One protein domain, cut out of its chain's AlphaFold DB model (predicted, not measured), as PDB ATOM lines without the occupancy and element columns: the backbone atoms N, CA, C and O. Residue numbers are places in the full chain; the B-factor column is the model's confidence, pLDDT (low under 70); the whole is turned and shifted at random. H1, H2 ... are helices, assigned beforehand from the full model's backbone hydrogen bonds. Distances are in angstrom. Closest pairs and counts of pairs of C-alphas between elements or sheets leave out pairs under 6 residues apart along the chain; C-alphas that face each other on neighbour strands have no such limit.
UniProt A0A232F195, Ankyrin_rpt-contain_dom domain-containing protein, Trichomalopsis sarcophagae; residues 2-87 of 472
ATOM      1  N   LEU A   2     -58.911 -76.989 119.519       81.88
ATOM      2  CA  LEU A   2     -59.928 -77.763 120.264       81.88
ATOM      3  C   LEU A   2     -59.319 -78.848 121.164       81.88
ATOM      4  O   LEU A   2     -59.676 -78.933 122.325       81.88
ATOM      5  N   GLN A   3     -58.312 -79.580 120.687       79.06
ATOM      6  CA  GLN A   3     -57.569 -80.532 121.530       79.06
ATOM      7  C   GLN A   3     -56.808 -79.868 122.691       79.06
ATOM      8  O   GLN A   3     -56.636 -80.479 123.734       79.06
ATOM      9  N   GLU A   4     -56.353 -78.621 122.532       80.69
ATOM     10  CA  GLU A   4     -55.716 -77.876 123.631       80.69
ATOM     11  C   GLU A   4     -56.761 -77.393 124.639       80.69
ATOM     12  O   GLU A   4     -56.482 -77.379 125.830       80.69
ATOM     13  N   LEU A   5     -57.958 -77.025 124.168       81.81
ATOM     14  CA  LEU A   5     -59.094 -76.684 125.017       81.81
ATOM     15  C   LEU A   5     -59.541 -77.902 125.832       81.81
ATOM     16  O   LEU A   5     -59.729 -77.776 127.030       81.81
ATOM     17  N   VAL A   6     -59.643 -79.078 125.206       79.81
ATOM     18  CA  VAL A   6     -59.960 -80.342 125.895       79.81
ATOM     19  C   VAL A   6     -58.903 -80.663 126.936       79.81
ATOM     20  O   VAL A   6     -59.250 -80.934 128.071       79.81
ATOM     21  N   GLN A   7     -57.617 -80.551 126.592       79.88
ATOM     22  CA  GLN A   7     -56.545 -80.783 127.558       79.88
ATOM     23  C   GLN A   7     -56.645 -79.826 128.760       79.88
ATOM     24  O   GLN A   7     -56.418 -80.237 129.888       79.88
ATOM     25  N   GLN A   8     -57.017 -78.561 128.533       79.56
ATOM     26  CA  GLN A   8     -57.261 -77.598 129.614       79.56
ATOM     27  C   GLN A   8     -58.488 -77.952 130.462       79.56
ATOM     28  O   GLN A   8     -58.457 -77.726 131.664       79.56
ATOM     29  N   ILE A   9     -59.543 -78.492 129.845       76.50
ATOM     30  CA  ILE A   9     -60.750 -78.977 130.529       76.50
ATOM     31  C   ILE A   9     -60.416 -80.215 131.374       76.50
ATOM     32  O   ILE A   9     -60.775 -80.271 132.540       76.50
ATOM     33  N   GLU A  10     -59.697 -81.191 130.824       73.00
ATOM     34  CA  GLU A  10     -59.372 -82.445 131.519       73.00
ATOM     35  C   GLU A  10     -58.359 -82.264 132.662       73.00
ATOM     36  O   GLU A  10     -58.420 -82.985 133.657       73.00
ATOM     37  N   ASP A  11     -57.412 -81.330 132.530       80.88
ATOM     38  CA  ASP A  11     -56.332 -81.151 133.509       80.88
ATOM     39  C   ASP A  11     -56.731 -80.283 134.721       80.88
ATOM     40  O   ASP A  11     -55.979 -80.234 135.701       80.88
ATOM     41  N   ASP A  12     -57.866 -79.577 134.662       79.06
ATOM     42  CA  ASP A  12     -58.232 -78.547 135.638       79.06
ATOM     43  C   ASP A  12     -59.754 -78.489 135.887       79.06
ATOM     44  O   ASP A  12     -60.504 -77.824 135.170       79.06
ATOM     45  N   GLU A  13     -60.215 -79.156 136.952       76.25
ATOM     46  CA  GLU A  13     -61.617 -79.104 137.406       76.25
ATOM     47  C   GLU A  13     -62.085 -77.661 137.694       76.25
ATOM     48  O   GLU A  13     -63.233 -77.314 137.399       76.25
ATOM     49  N   ASP A  14     -61.201 -76.783 138.197       80.69
ATOM     50  CA  ASP A  14     -61.538 -75.373 138.440       80.69
ATOM     51  C   ASP A  14     -61.773 -74.635 137.109       80.69
ATOM     52  O   ASP A  14     -62.608 -73.727 137.033       80.69
ATOM     53  N   PHE A  15     -61.069 -75.028 136.042       78.94
ATOM     54  CA  PHE A  15     -61.278 -74.490 134.699       78.94
ATOM     55  C   PHE A  15     -62.610 -74.935 134.098       78.94
ATOM     56  O   PHE A  15     -63.306 -74.099 133.520       78.94
ATOM     57  N   VAL A  16     -62.986 -76.213 134.237       73.56
ATOM     58  CA  VAL A  16     -64.299 -76.712 133.781       73.56
ATOM     59  C   VAL A  16     -65.413 -75.933 134.460       73.56
ATOM     60  O   VAL A  16     -66.304 -75.402 133.790       73.56
ATOM     61  N   PHE A  17     -65.306 -75.778 135.780       75.62
ATOM     62  CA  PHE A  17     -66.249 -74.995 136.558       75.62
ATOM     63  C   PHE A  17     -66.277 -73.519 136.117       75.62
ATOM     64  O   PHE A  17     -67.360 -72.991 135.877       75.62
ATOM     65  N   ASP A  18     -65.135 -72.837 135.933       82.00
ATOM     66  CA  ASP A  18     -65.096 -71.436 135.457       82.00
ATOM     67  C   ASP A  18     -65.675 -71.281 134.043       82.00
ATOM     68  O   ASP A  18     -66.465 -70.368 133.784       82.00
ATOM     69  N   LEU A  19     -65.315 -72.177 133.119       78.38
ATOM     70  CA  LEU A  19     -65.843 -72.196 131.757       78.38
ATOM     71  C   LEU A  19     -67.365 -72.341 131.783       78.38
ATOM     72  O   LEU A  19     -68.066 -71.566 131.127       78.38
ATOM     73  N   TYR A  20     -67.868 -73.267 132.594       75.94
ATOM     74  CA  TYR A  20     -69.292 -73.463 132.800       75.94
ATOM     75  C   TYR A  20     -69.958 -72.226 133.403       75.94
ATOM     76  O   TYR A  20     -70.933 -71.739 132.844       75.94
ATOM     77  N   GLN A  21     -69.411 -71.639 134.473       76.38
ATOM     78  CA  GLN A  21     -69.961 -70.419 135.075       76.38
ATOM     79  C   GLN A  21     -70.007 -69.251 134.080       76.38
ATOM     80  O   GLN A  21     -70.920 -68.427 134.126       76.38
ATOM     81  N   ARG A  22     -69.062 -69.173 133.137       80.19
ATOM     82  CA  ARG A  22     -69.096 -68.166 132.067       80.19
ATOM     83  C   ARG A  22     -70.144 -68.466 131.009       80.19
ATOM     84  O   ARG A  22     -70.834 -67.538 130.601       80.19
ATOM     85  N   ILE A  23     -70.291 -69.725 130.593       74.88
ATOM     86  CA  ILE A  23     -71.384 -70.154 129.705       74.88
ATOM     87  C   ILE A  23     -72.736 -69.867 130.369       74.88
ATOM     88  O   ILE A  23     -73.628 -69.309 129.733       74.88
ATOM     89  N   LYS A  24     -72.860 -70.180 131.660       68.06
ATOM     90  CA  LYS A  24     -74.025 -69.928 132.509       68.06
ATOM     91  C   LYS A  24     -74.386 -68.437 132.530       68.06
ATOM     92  O   LYS A  24     -75.552 -68.096 132.371       68.06
ATOM     93  N   LYS A  25     -73.387 -67.555 132.640       70.12
ATOM     94  CA  LYS A  25     -73.548 -66.089 132.714       70.12
ATOM     95  C   LYS A  25     -73.492 -65.351 131.370       70.12
ATOM     96  O   LYS A  25     -73.503 -64.126 131.348       70.12
ATOM     97  N   GLY A  26     -73.385 -66.064 130.245       65.56
ATOM     98  CA  GLY A  26     -73.289 -65.440 128.920       65.56
ATOM     99  C   GLY A  26     -72.020 -64.608 128.691       65.56
ATOM    100  O   GLY A  26     -71.999 -63.744 127.814       65.56
ATOM    101  N   TYR A  27     -70.959 -64.837 129.469       65.44
ATOM    102  CA  TYR A  27     -69.699 -64.125 129.288       65.44
ATOM    103  C   TYR A  27     -68.835 -64.780 128.203       65.44
ATOM    104  O   TYR A  27     -68.700 -66.009 128.207       65.44
ATOM    105  N   PRO A  28     -68.128 -63.977 127.376       62.03
ATOM    106  CA  PRO A  28     -67.206 -64.485 126.369       62.03
ATOM    107  C   PRO A  28     -66.172 -65.438 126.962       62.03
ATOM    108  O   PRO A  28     -65.249 -65.027 127.680       62.03
ATOM    109  N   ASN A  29     -66.318 -66.720 126.648       77.25
ATOM    110  CA  ASN A  29     -65.463 -67.782 127.159       77.25
ATOM    111  C   ASN A  29     -64.503 -68.315 126.078       77.25
ATOM    112  O   ASN A  29     -64.516 -67.886 124.922       77.25
ATOM    113  N   LEU A  30     -63.578 -69.191 126.477       81.44
ATOM    114  CA  LEU A  30     -62.586 -69.777 125.568       81.44
ATOM    115  C   LEU A  30     -63.233 -70.669 124.496       81.44
ATOM    116  O   LEU A  30     -62.749 -70.679 123.366       81.44
ATOM    117  N   LEU A  31     -64.337 -71.348 124.821       84.44
ATOM    118  CA  LEU A  31     -65.083 -72.180 123.878       84.44
ATOM    119  C   LEU A  31     -65.796 -71.330 122.815       84.44
ATOM    120  O   LEU A  31     -65.712 -71.654 121.637       84.44
ATOM    121  N   GLU A  32     -66.412 -70.207 123.187       84.56
ATOM    122  CA  GLU A  32     -67.014 -69.256 122.241       84.56
ATOM    123  C   GLU A  32     -65.969 -68.658 121.297       84.56
ATOM    124  O   GLU A  32     -66.200 -68.568 120.094       84.56
ATOM    125  N   LYS A  33     -64.784 -68.301 121.809       85.12
ATOM    126  CA  LYS A  33     -63.675 -67.834 120.960       85.12
ATOM    127  C   LYS A  33     -63.225 -68.911 119.982       85.12
ATOM    128  O   LYS A  33     -63.104 -68.630 118.795       85.12
ATOM    129  N   ALA A  34     -63.026 -70.136 120.470       86.69
ATOM    130  CA  ALA A  34     -62.687 -71.271 119.624       86.69
ATOM    131  C   ALA A  34     -63.774 -71.526 118.567       86.69
ATOM    132  O   ALA A  34     -63.462 -71.800 117.412       86.69
ATOM    133  N   TYR A  35     -65.048 -71.382 118.932       89.56
ATOM    134  CA  TYR A  35     -66.164 -71.524 118.009       89.56
ATOM    135  C   TYR A  35     -66.161 -70.441 116.921       89.56
ATOM    136  O   TYR A  35     -66.287 -70.763 115.742       89.56
ATOM    137  N   VAL A  36     -65.937 -69.176 117.289       87.69
ATOM    138  CA  VAL A  36     -65.802 -68.065 116.331       87.69
ATOM    139  C   VAL A  36     -64.620 -68.292 115.382       87.69
ATOM    140  O   VAL A  36     -64.778 -68.137 114.176       87.69
ATOM    141  N   GLU A  37     -63.468 -68.743 115.885       88.81
ATOM    142  CA  GLU A  37     -62.306 -69.064 115.041       88.81
ATOM    143  C   GLU A  37     -62.593 -70.209 114.052       88.81
ATOM    144  O   GLU A  37     -62.142 -70.171 112.905       88.81
ATOM    145  N   LEU A  38     -63.373 -71.218 114.460       88.44
ATOM    146  CA  LEU A  38     -63.814 -72.289 113.562       88.44
ATOM    147  C   LEU A  38     -64.765 -71.769 112.479       88.44
ATOM    148  O   LEU A  38     -64.617 -72.153 111.318       88.44
ATOM    149  N   LEU A  39     -65.696 -70.878 112.828       87.81
ATOM    150  CA  LEU A  39     -66.582 -70.230 111.857       87.81
ATOM    151  C   LEU A  39     -65.794 -69.381 110.845       87.81
ATOM    152  O   LEU A  39     -66.069 -69.449 109.646       87.81
ATOM    153  N   ASP A  40     -64.775 -68.652 111.304       89.69
ATOM    154  CA  ASP A  40     -63.896 -67.833 110.456       89.69
ATOM    155  C   ASP A  40     -63.024 -68.673 109.507       89.69
ATOM    156  O   ASP A  40     -62.565 -68.182 108.474       89.69
ATOM    157  N   SER A  41     -62.808 -69.953 109.822       87.94
ATOM    158  CA  SER A  41     -62.024 -70.881 108.997       87.94
ATOM    159  C   SER A  41     -62.795 -71.515 107.825       87.94
ATOM    160  O   SER A  41     -62.268 -72.406 107.159       87.94
ATOM    161  N   GLU A  42     -64.023 -71.055 107.553       85.25
ATOM    162  CA  GLU A  42     -64.927 -71.552 106.497       85.25
ATOM    163  C   GLU A  42     -65.306 -73.045 106.620       85.25
ATOM    164  O   GLU A  42     -65.758 -73.666 105.652       85.25
ATOM    165  N   LEU A  43     -65.167 -73.638 107.812       88.06
ATOM    166  CA  LEU A  43     -65.676 -74.982 108.096       88.06
ATOM    167  C   LEU A  43     -67.209 -74.998 108.036       88.06
ATOM    168  O   LEU A  43     -67.886 -74.096 108.534       88.06
ATOM    169  N   SER A  44     -67.782 -76.059 107.460       92.81
ATOM    170  CA  SER A  44     -69.230 -76.262 107.539       92.81
ATOM    171  C   SER A  44     -69.638 -76.604 108.978       92.81
ATOM    172  O   SER A  44     -68.859 -77.191 109.729       92.81
ATOM    173  N   LYS A  45     -70.888 -76.324 109.373       92.44
ATOM    174  CA  LYS A  45     -71.394 -76.738 110.699       92.44
ATOM    175  C   LYS A  45     -71.326 -78.257 110.910       92.44
ATOM    176  O   LYS A  45     -71.203 -78.724 112.037       92.44
ATOM    177  N   GLU A  46     -71.372 -79.035 109.830       93.56
ATOM    178  CA  GLU A  46     -71.232 -80.492 109.864       93.56
ATOM    179  C   GLU A  46     -69.806 -80.932 110.208       93.56
ATOM    180  O   GLU A  46     -69.643 -81.913 110.948       93.56
ATOM    181  N   ASP A  47     -68.811 -80.196 109.704       92.62
ATOM    182  CA  ASP A  47     -67.396 -80.381 110.024       92.62
ATOM    183  C   ASP A  47     -67.094 -79.892 111.439       92.62
ATOM    184  O   ASP A  47     -66.477 -80.624 112.203       92.62
ATOM    185  N   ILE A  48     -67.616 -78.727 111.841       92.12
ATOM    186  CA  ILE A  48     -67.470 -78.219 113.215       92.12
ATOM    187  C   ILE A  48     -68.051 -79.219 114.220       92.12
ATOM    188  O   ILE A  48     -67.390 -79.568 115.194       92.12
ATOM    189  N   ALA A  49     -69.245 -79.759 113.952       93.12
ATOM    190  CA  ALA A  49     -69.834 -80.791 114.799       93.12
ATOM    191  C   ALA A  49     -68.956 -82.043 114.908       93.12
ATOM    192  O   ALA A  49     -68.938 -82.694 115.945       93.12
ATOM    193  N   LYS A  50     -68.244 -82.399 113.834       91.00
ATOM    194  CA  LYS A  50     -67.318 -83.533 113.835       91.00
ATOM    195  C   LYS A  50     -66.044 -83.219 114.617       91.00
ATOM    196  O   LYS A  50     -65.538 -84.095 115.299       91.00
ATOM    197  N   GLU A  51     -65.523 -82.002 114.516       90.62
ATOM    198  CA  GLU A  51     -64.346 -81.582 115.276       90.62
ATOM    199  C   GLU A  51     -64.634 -81.525 116.778       90.62
ATOM    200  O   GLU A  51     -63.805 -81.982 117.558       90.62
ATOM    201  N   PHE A  52     -65.815 -81.052 117.185       90.94
ATOM    202  CA  PHE A  52     -66.240 -81.106 118.585       90.94
ATOM    203  C   PHE A  52     -66.371 -82.542 119.112       90.94
ATOM    204  O   PHE A  52     -65.851 -82.838 120.185       90.94
ATOM    205  N   ASP A  53     -66.989 -83.436 118.336       88.56
ATOM    206  CA  ASP A  53     -67.120 -84.865 118.665       88.56
ATOM    207  C   ASP A  53     -65.743 -85.559 118.744       88.56
ATOM    208  O   ASP A  53     -65.426 -86.233 119.717       88.56
ATOM    209  N   ASN A  54     -64.852 -85.305 117.774       88.44
ATOM    210  CA  ASN A  54     -63.473 -85.815 117.779       88.44
ATOM    211  C   ASN A  54     -62.647 -85.294 118.962       88.44
ATOM    212  O   ASN A  54     -61.705 -85.959 119.396       88.44
ATOM    213  N   ALA A  55     -62.935 -84.070 119.401       87.38
ATOM    214  CA  ALA A  55     -62.294 -83.448 120.543       87.38
ATOM    215  C   ALA A  55     -62.862 -83.980 121.869       87.38
ATOM    216  O   ALA A  55     -62.173 -83.892 122.873       87.38
ATOM    217  N   GLY A  56     -64.063 -84.564 121.886       85.19
ATOM    218  CA  GLY A  56     -64.708 -85.012 123.120       85.19
ATOM    219  C   GLY A  56     -65.215 -83.851 123.979       85.19
ATOM    220  O   GLY A  56     -65.201 -83.942 125.200       85.19
ATOM    221  N   ILE A  57     -65.623 -82.741 123.355       86.19
ATOM    222  CA  ILE A  57     -66.248 -81.631 124.086       86.19
ATOM    223  C   ILE A  57     -67.649 -82.059 124.535       86.19
ATOM    224  O   ILE A  57     -68.444 -82.510 123.709       86.19
ATOM    225  N   ASP A  58     -67.951 -81.863 125.820       86.94
ATOM    226  CA  ASP A  58     -69.264 -82.137 126.413       86.94
ATOM    227  C   ASP A  58     -70.384 -81.413 125.639       86.94
ATOM    228  O   ASP A  58     -70.301 -80.213 125.334       86.94
ATOM    229  N   PHE A  59     -71.442 -82.154 125.302       90.69
ATOM    230  CA  PHE A  59     -72.555 -81.644 124.513       90.69
ATOM    231  C   PHE A  59     -73.272 -80.467 125.182       90.69
ATOM    232  O   PHE A  59     -73.683 -79.527 124.493       90.69
ATOM    233  N   ALA A  60     -73.383 -80.463 126.510       88.88
ATOM    234  CA  ALA A  60     -74.005 -79.383 127.260       88.88
ATOM    235  C   ALA A  60     -73.248 -78.054 127.090       88.88
ATOM    236  O   ALA A  60     -73.874 -77.000 126.954       88.88
ATOM    237  N   LEU A  61     -71.912 -78.092 127.003       86.56
ATOM    238  CA  LEU A  61     -71.099 -76.897 126.743       86.56
ATOM    239  C   LEU A  61     -71.344 -76.344 125.333       86.56
ATOM    240  O   LEU A  61     -71.408 -75.128 125.144       86.56
ATOM    241  N   ILE A  62     -71.534 -77.226 124.346       90.38
ATOM    242  CA  ILE A  62     -71.839 -76.840 122.960       90.38
ATOM    243  C   ILE A  62     -73.234 -76.210 122.872       90.38
ATOM    244  O   ILE A  62     -73.413 -75.223 122.162       90.38
ATOM    245  N   VAL A  63     -74.217 -76.728 123.618       91.31
ATOM    246  CA  VAL A  63     -75.553 -76.111 123.732       91.31
ATOM    247  C   VAL A  63     -75.465 -74.683 124.269       91.31
ATOM    248  O   VAL A  63     -76.187 -73.806 123.796       91.31
ATOM    249  N   GLY A  64     -74.527 -74.422 125.181       88.00
ATOM    250  CA  GLY A  64     -74.240 -73.090 125.706       88.00
ATOM    251  C   GLY A  64     -73.824 -72.042 124.663       88.00
ATOM    252  O   GLY A  64     -73.958 -70.851 124.934       88.00
ATOM    253  N   LEU A  65     -73.370 -72.462 123.475       87.81
ATOM    254  CA  LEU A  65     -73.033 -71.573 122.351       87.81
ATOM    255  C   LEU A  65     -74.264 -71.008 121.628       87.81
ATOM    256  O   LEU A  65     -74.118 -70.125 120.785       87.81
ATOM    257  N   ASP A  66     -75.451 -71.543 121.918       88.19
ATOM    258  CA  ASP A  66     -76.732 -71.122 121.344       88.19
ATOM    259  C   ASP A  66     -76.848 -71.214 119.812       88.19
ATOM    260  O   ASP A  66     -77.641 -70.531 119.166       88.19
ATOM    261  N   ASP A  67     -76.080 -72.105 119.184       92.69
ATOM    262  CA  ASP A  67     -76.217 -72.346 117.751       92.69
ATOM    263  C   ASP A  67     -77.240 -73.454 117.462       92.69
ATOM    264  O   ASP A  67     -76.915 -74.639 117.354       92.69
ATOM    265  N   ILE A  68     -78.499 -73.050 117.275       95.38
ATOM    266  CA  ILE A  68     -79.631 -73.945 116.981       95.38
ATOM    267  C   ILE A  68     -79.352 -74.900 115.810       95.38
ATOM    268  O   ILE A  68     -79.743 -76.067 115.861       95.38
ATOM    269  N   GLU A  69     -78.700 -74.444 114.737       95.62
ATOM    270  CA  GLU A  69     -78.469 -75.296 113.562       95.62
ATOM    271  C   GLU A  69     -77.347 -76.309 113.812       95.62
ATOM    272  O   GLU A  69     -77.462 -77.464 113.394       95.62
ATOM    273  N   LEU A  70     -76.296 -75.917 114.538       95.50
ATOM    274  CA  LEU A  70     -75.247 -76.840 114.974       95.50
ATOM    275  C   LEU A  70     -75.839 -77.954 115.846       95.50
ATOM    276  O   LEU A  70     -75.602 -79.136 115.584       95.50
ATOM    277  N   ILE A  71     -76.680 -77.591 116.819       97.00
ATOM    278  CA  ILE A  71     -77.350 -78.556 117.695       97.00
ATOM    279  C   ILE A  71     -78.296 -79.467 116.898       97.00
ATOM    280  O   ILE A  71     -78.279 -80.685 117.085       97.00
ATOM    281  N   ARG A  72     -79.052 -78.938 115.922       97.31
ATOM    282  CA  ARG A  72     -79.869 -79.764 115.006       97.31
ATOM    283  C   ARG A  72     -79.035 -80.795 114.246       97.31
ATOM    284  O   ARG A  72     -79.499 -81.919 114.047       97.31
ATOM    285  N   ILE A  73     -77.836 -80.431 113.793       96.31
ATOM    286  CA  ILE A  73     -76.924 -81.350 113.099       96.31
ATOM    287  C   ILE A  73     -76.431 -82.445 114.049       96.31
ATOM    288  O   ILE A  73     -76.468 -83.619 113.680       96.31
ATOM    289  N   MET A  74     -76.015 -82.090 115.266       95.69
ATOM    290  CA  MET A  74     -75.548 -83.058 116.267       95.69
ATOM    291  C   MET A  74     -76.648 -84.048 116.674       95.69
ATOM    292  O   MET A  74     -76.416 -85.257 116.680       95.69
ATOM    293  N   ILE A  75     -77.877 -83.567 116.878       96.31
ATOM    294  CA  ILE A  75     -79.051 -84.418 117.132       96.31
ATOM    295  C   ILE A  75     -79.285 -85.396 115.974       96.31
ATOM    296  O   ILE A  75     -79.452 -86.594 116.201       96.31
ATOM    297  N   LYS A  76     -79.236 -84.932 114.716       95.56
ATOM    298  CA  LYS A  76     -79.386 -85.807 113.535       95.56
ATOM    299  C   LYS A  76     -78.300 -86.882 113.437       95.56
ATOM    300  O   LYS A  76     -78.562 -87.938 112.861       95.56
ATOM    301  N   LYS A  77     -77.099 -86.626 113.967       94.00
ATOM    302  CA  LYS A  77     -76.004 -87.607 114.038       94.00
ATOM    303  C   LYS A  77     -76.196 -88.646 115.154       94.00
ATOM    304  O   LYS A  77     -75.458 -89.624 115.174       94.00
ATOM    305  N   GLY A  78     -77.210 -88.488 116.008       92.25
ATOM    306  CA  GLY A  78     -77.580 -89.464 117.032       92.25
ATOM    307  C   GLY A  78     -76.905 -89.245 118.383       92.25
ATOM    308  O   GLY A  78     -76.691 -90.222 119.098       92.25
ATOM    309  N   ILE A  79     -76.562 -87.997 118.724       92.56
ATOM    310  CA  ILE A  79     -76.032 -87.668 120.053       92.56
ATOM    311  C   ILE A  79     -77.027 -88.064 121.153       92.56
ATOM    312  O   ILE A  79     -78.245 -87.944 120.980       92.56
ATOM    313  N   ASN A  80     -76.519 -88.565 122.279       91.31
ATOM    314  CA  ASN A  80     -77.358 -88.955 123.404       91.31
ATOM    315  C   ASN A  80     -77.692 -87.733 124.268       91.31
ATOM    316  O   ASN A  80     -76.864 -87.296 125.053       91.31
ATOM    317  N   LEU A  81     -78.924 -87.229 124.172       93.19
ATOM    318  CA  LEU A  81     -79.393 -86.074 124.954       93.19
ATOM    319  C   LEU A  81     -79.505 -86.333 126.464       93.19
ATOM    320  O   LEU A  81     -79.683 -85.390 127.230       93.19
ATOM    321  N   ASN A  82     -79.465 -87.600 126.877       91.50
ATOM    322  CA  ASN A  82     -79.703 -88.042 128.249       91.50
ATOM    323  C   ASN A  82     -78.512 -88.856 128.768       91.50
ATOM    324  O   ASN A  82     -78.695 -89.907 129.382       91.50
ATOM    325  N   SER A  83     -77.288 -88.437 128.438       87.00
ATOM    326  CA  SER A  83     -76.085 -89.109 128.921       87.00
ATOM    327  C   SER A  83     -76.015 -89.061 130.450       87.00
ATOM    328  O   SER A  83     -76.144 -87.998 131.060       87.00
ATOM    329  N   GLU A  84     -75.819 -90.219 131.084       81.12
ATOM    330  CA  GLU A  84     -75.530 -90.295 132.524       81.12
ATOM    331  C   GLU A  84     -74.074 -89.913 132.825       81.12
ATOM    332  O   GLU A  84     -73.790 -89.479 133.934       81.12
ATOM    333  N   GLU A  85     -73.177 -90.048 131.842       78.06
ATOM    334  CA  GLU A  85     -71.737 -89.779 131.984       78.06
ATOM    335  C   GLU A  85     -71.401 -88.285 131.919       78.06
ATOM    336  O   GLU A  85     -70.375 -87.877 132.451       78.06
ATOM    337  N   GLU A  86     -72.250 -87.477 131.278       77.12
ATOM    338  CA  GLU A  86     -72.068 -86.023 131.224       77.12
ATOM    339  C   GLU A  86     -72.377 -85.414 132.594       77.12
ATOM    340  O   GLU A  86     -73.472 -85.607 133.140       77.12
ATOM    341  N   GLU A  87     -71.415 -84.668 133.137       73.31
ATOM    342  CA  GLU A  87     -71.560 -83.952 134.407       73.31
ATOM    343  C   GLU A  87     -72.677 -82.904 134.311       73.31
ATOM    344  O   GLU A  87     -73.500 -82.753 135.216       73.31
TER     345      GLU A  87
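What this domain is: This is residues 2 to 87 of the 472 residues of the protein "Ankyrin_rpt-contain_dom domain-containing protein" of Trichomalopsis sarcophagae (UniProt A0A232F195). Short helices surround the still shorter H5 near the middle: H2 at one end, H4 and H6 at the opposite end, and H1 and H3 on one side between them. Residues 77 to 87, with no named element, run back along another side toward the H2 end, and the H1 to H2 corner sticks out at residues 10 to 15. The printed part has 86 residues, with six named helices in the order H1 to H6 and no named strand; its class is all helix. It is compact, with a radius of gyration of the C-alphas of 12.4 A and spans of 32 by 31 by 23 A.

How they stand to each other: H2, residues 13 to 24, touches H1, residues 2 to 11, only at the corner, with residues 15 to 16 alone; the closest C-alphas, of Ile 9 and Val 16, are 5.3 A apart. H1 only just touches H3, residues 30 to 40, with 3 pairs of C-alphas within 8 A, the closest Leu 2 and Ala 34 at 7.1 A, at a shallow tilt of 9 degrees, opposite ways. H1 touches H4, residues 45 to 55, closest at C-alphas 3 and 55, 5.6 A. H4 touches H6, residues 68 to 76, at a steep tilt of 66 degrees, with C-alphas 45 and 70 closest at 5.8 A. H5, residues 59 to 63, is close to H2 but not clearly touching: C-alphas 20 and 61 are 7.2 A apart. In H1 to H6 every O i to N i+4 pair is within hydrogen-bond range.

Where its parts are: H1 begins at C-alpha 2 (-59.928, -77.763, 120.264) and H6 ends at C-alpha 76 (-79.386, -85.807, 113.535). First to last C-alpha, H2 is 16.2 A, H3 15.3 A and H4 15.0 A.

The domain as a whole: The C-alphas farthest apart, of Glu 42 and Glu 84, are 33.8 A apart. The printed part has no cut, and the five links between helices are tight. Residue 24 and residues 26 to 28 have pLDDT under 70.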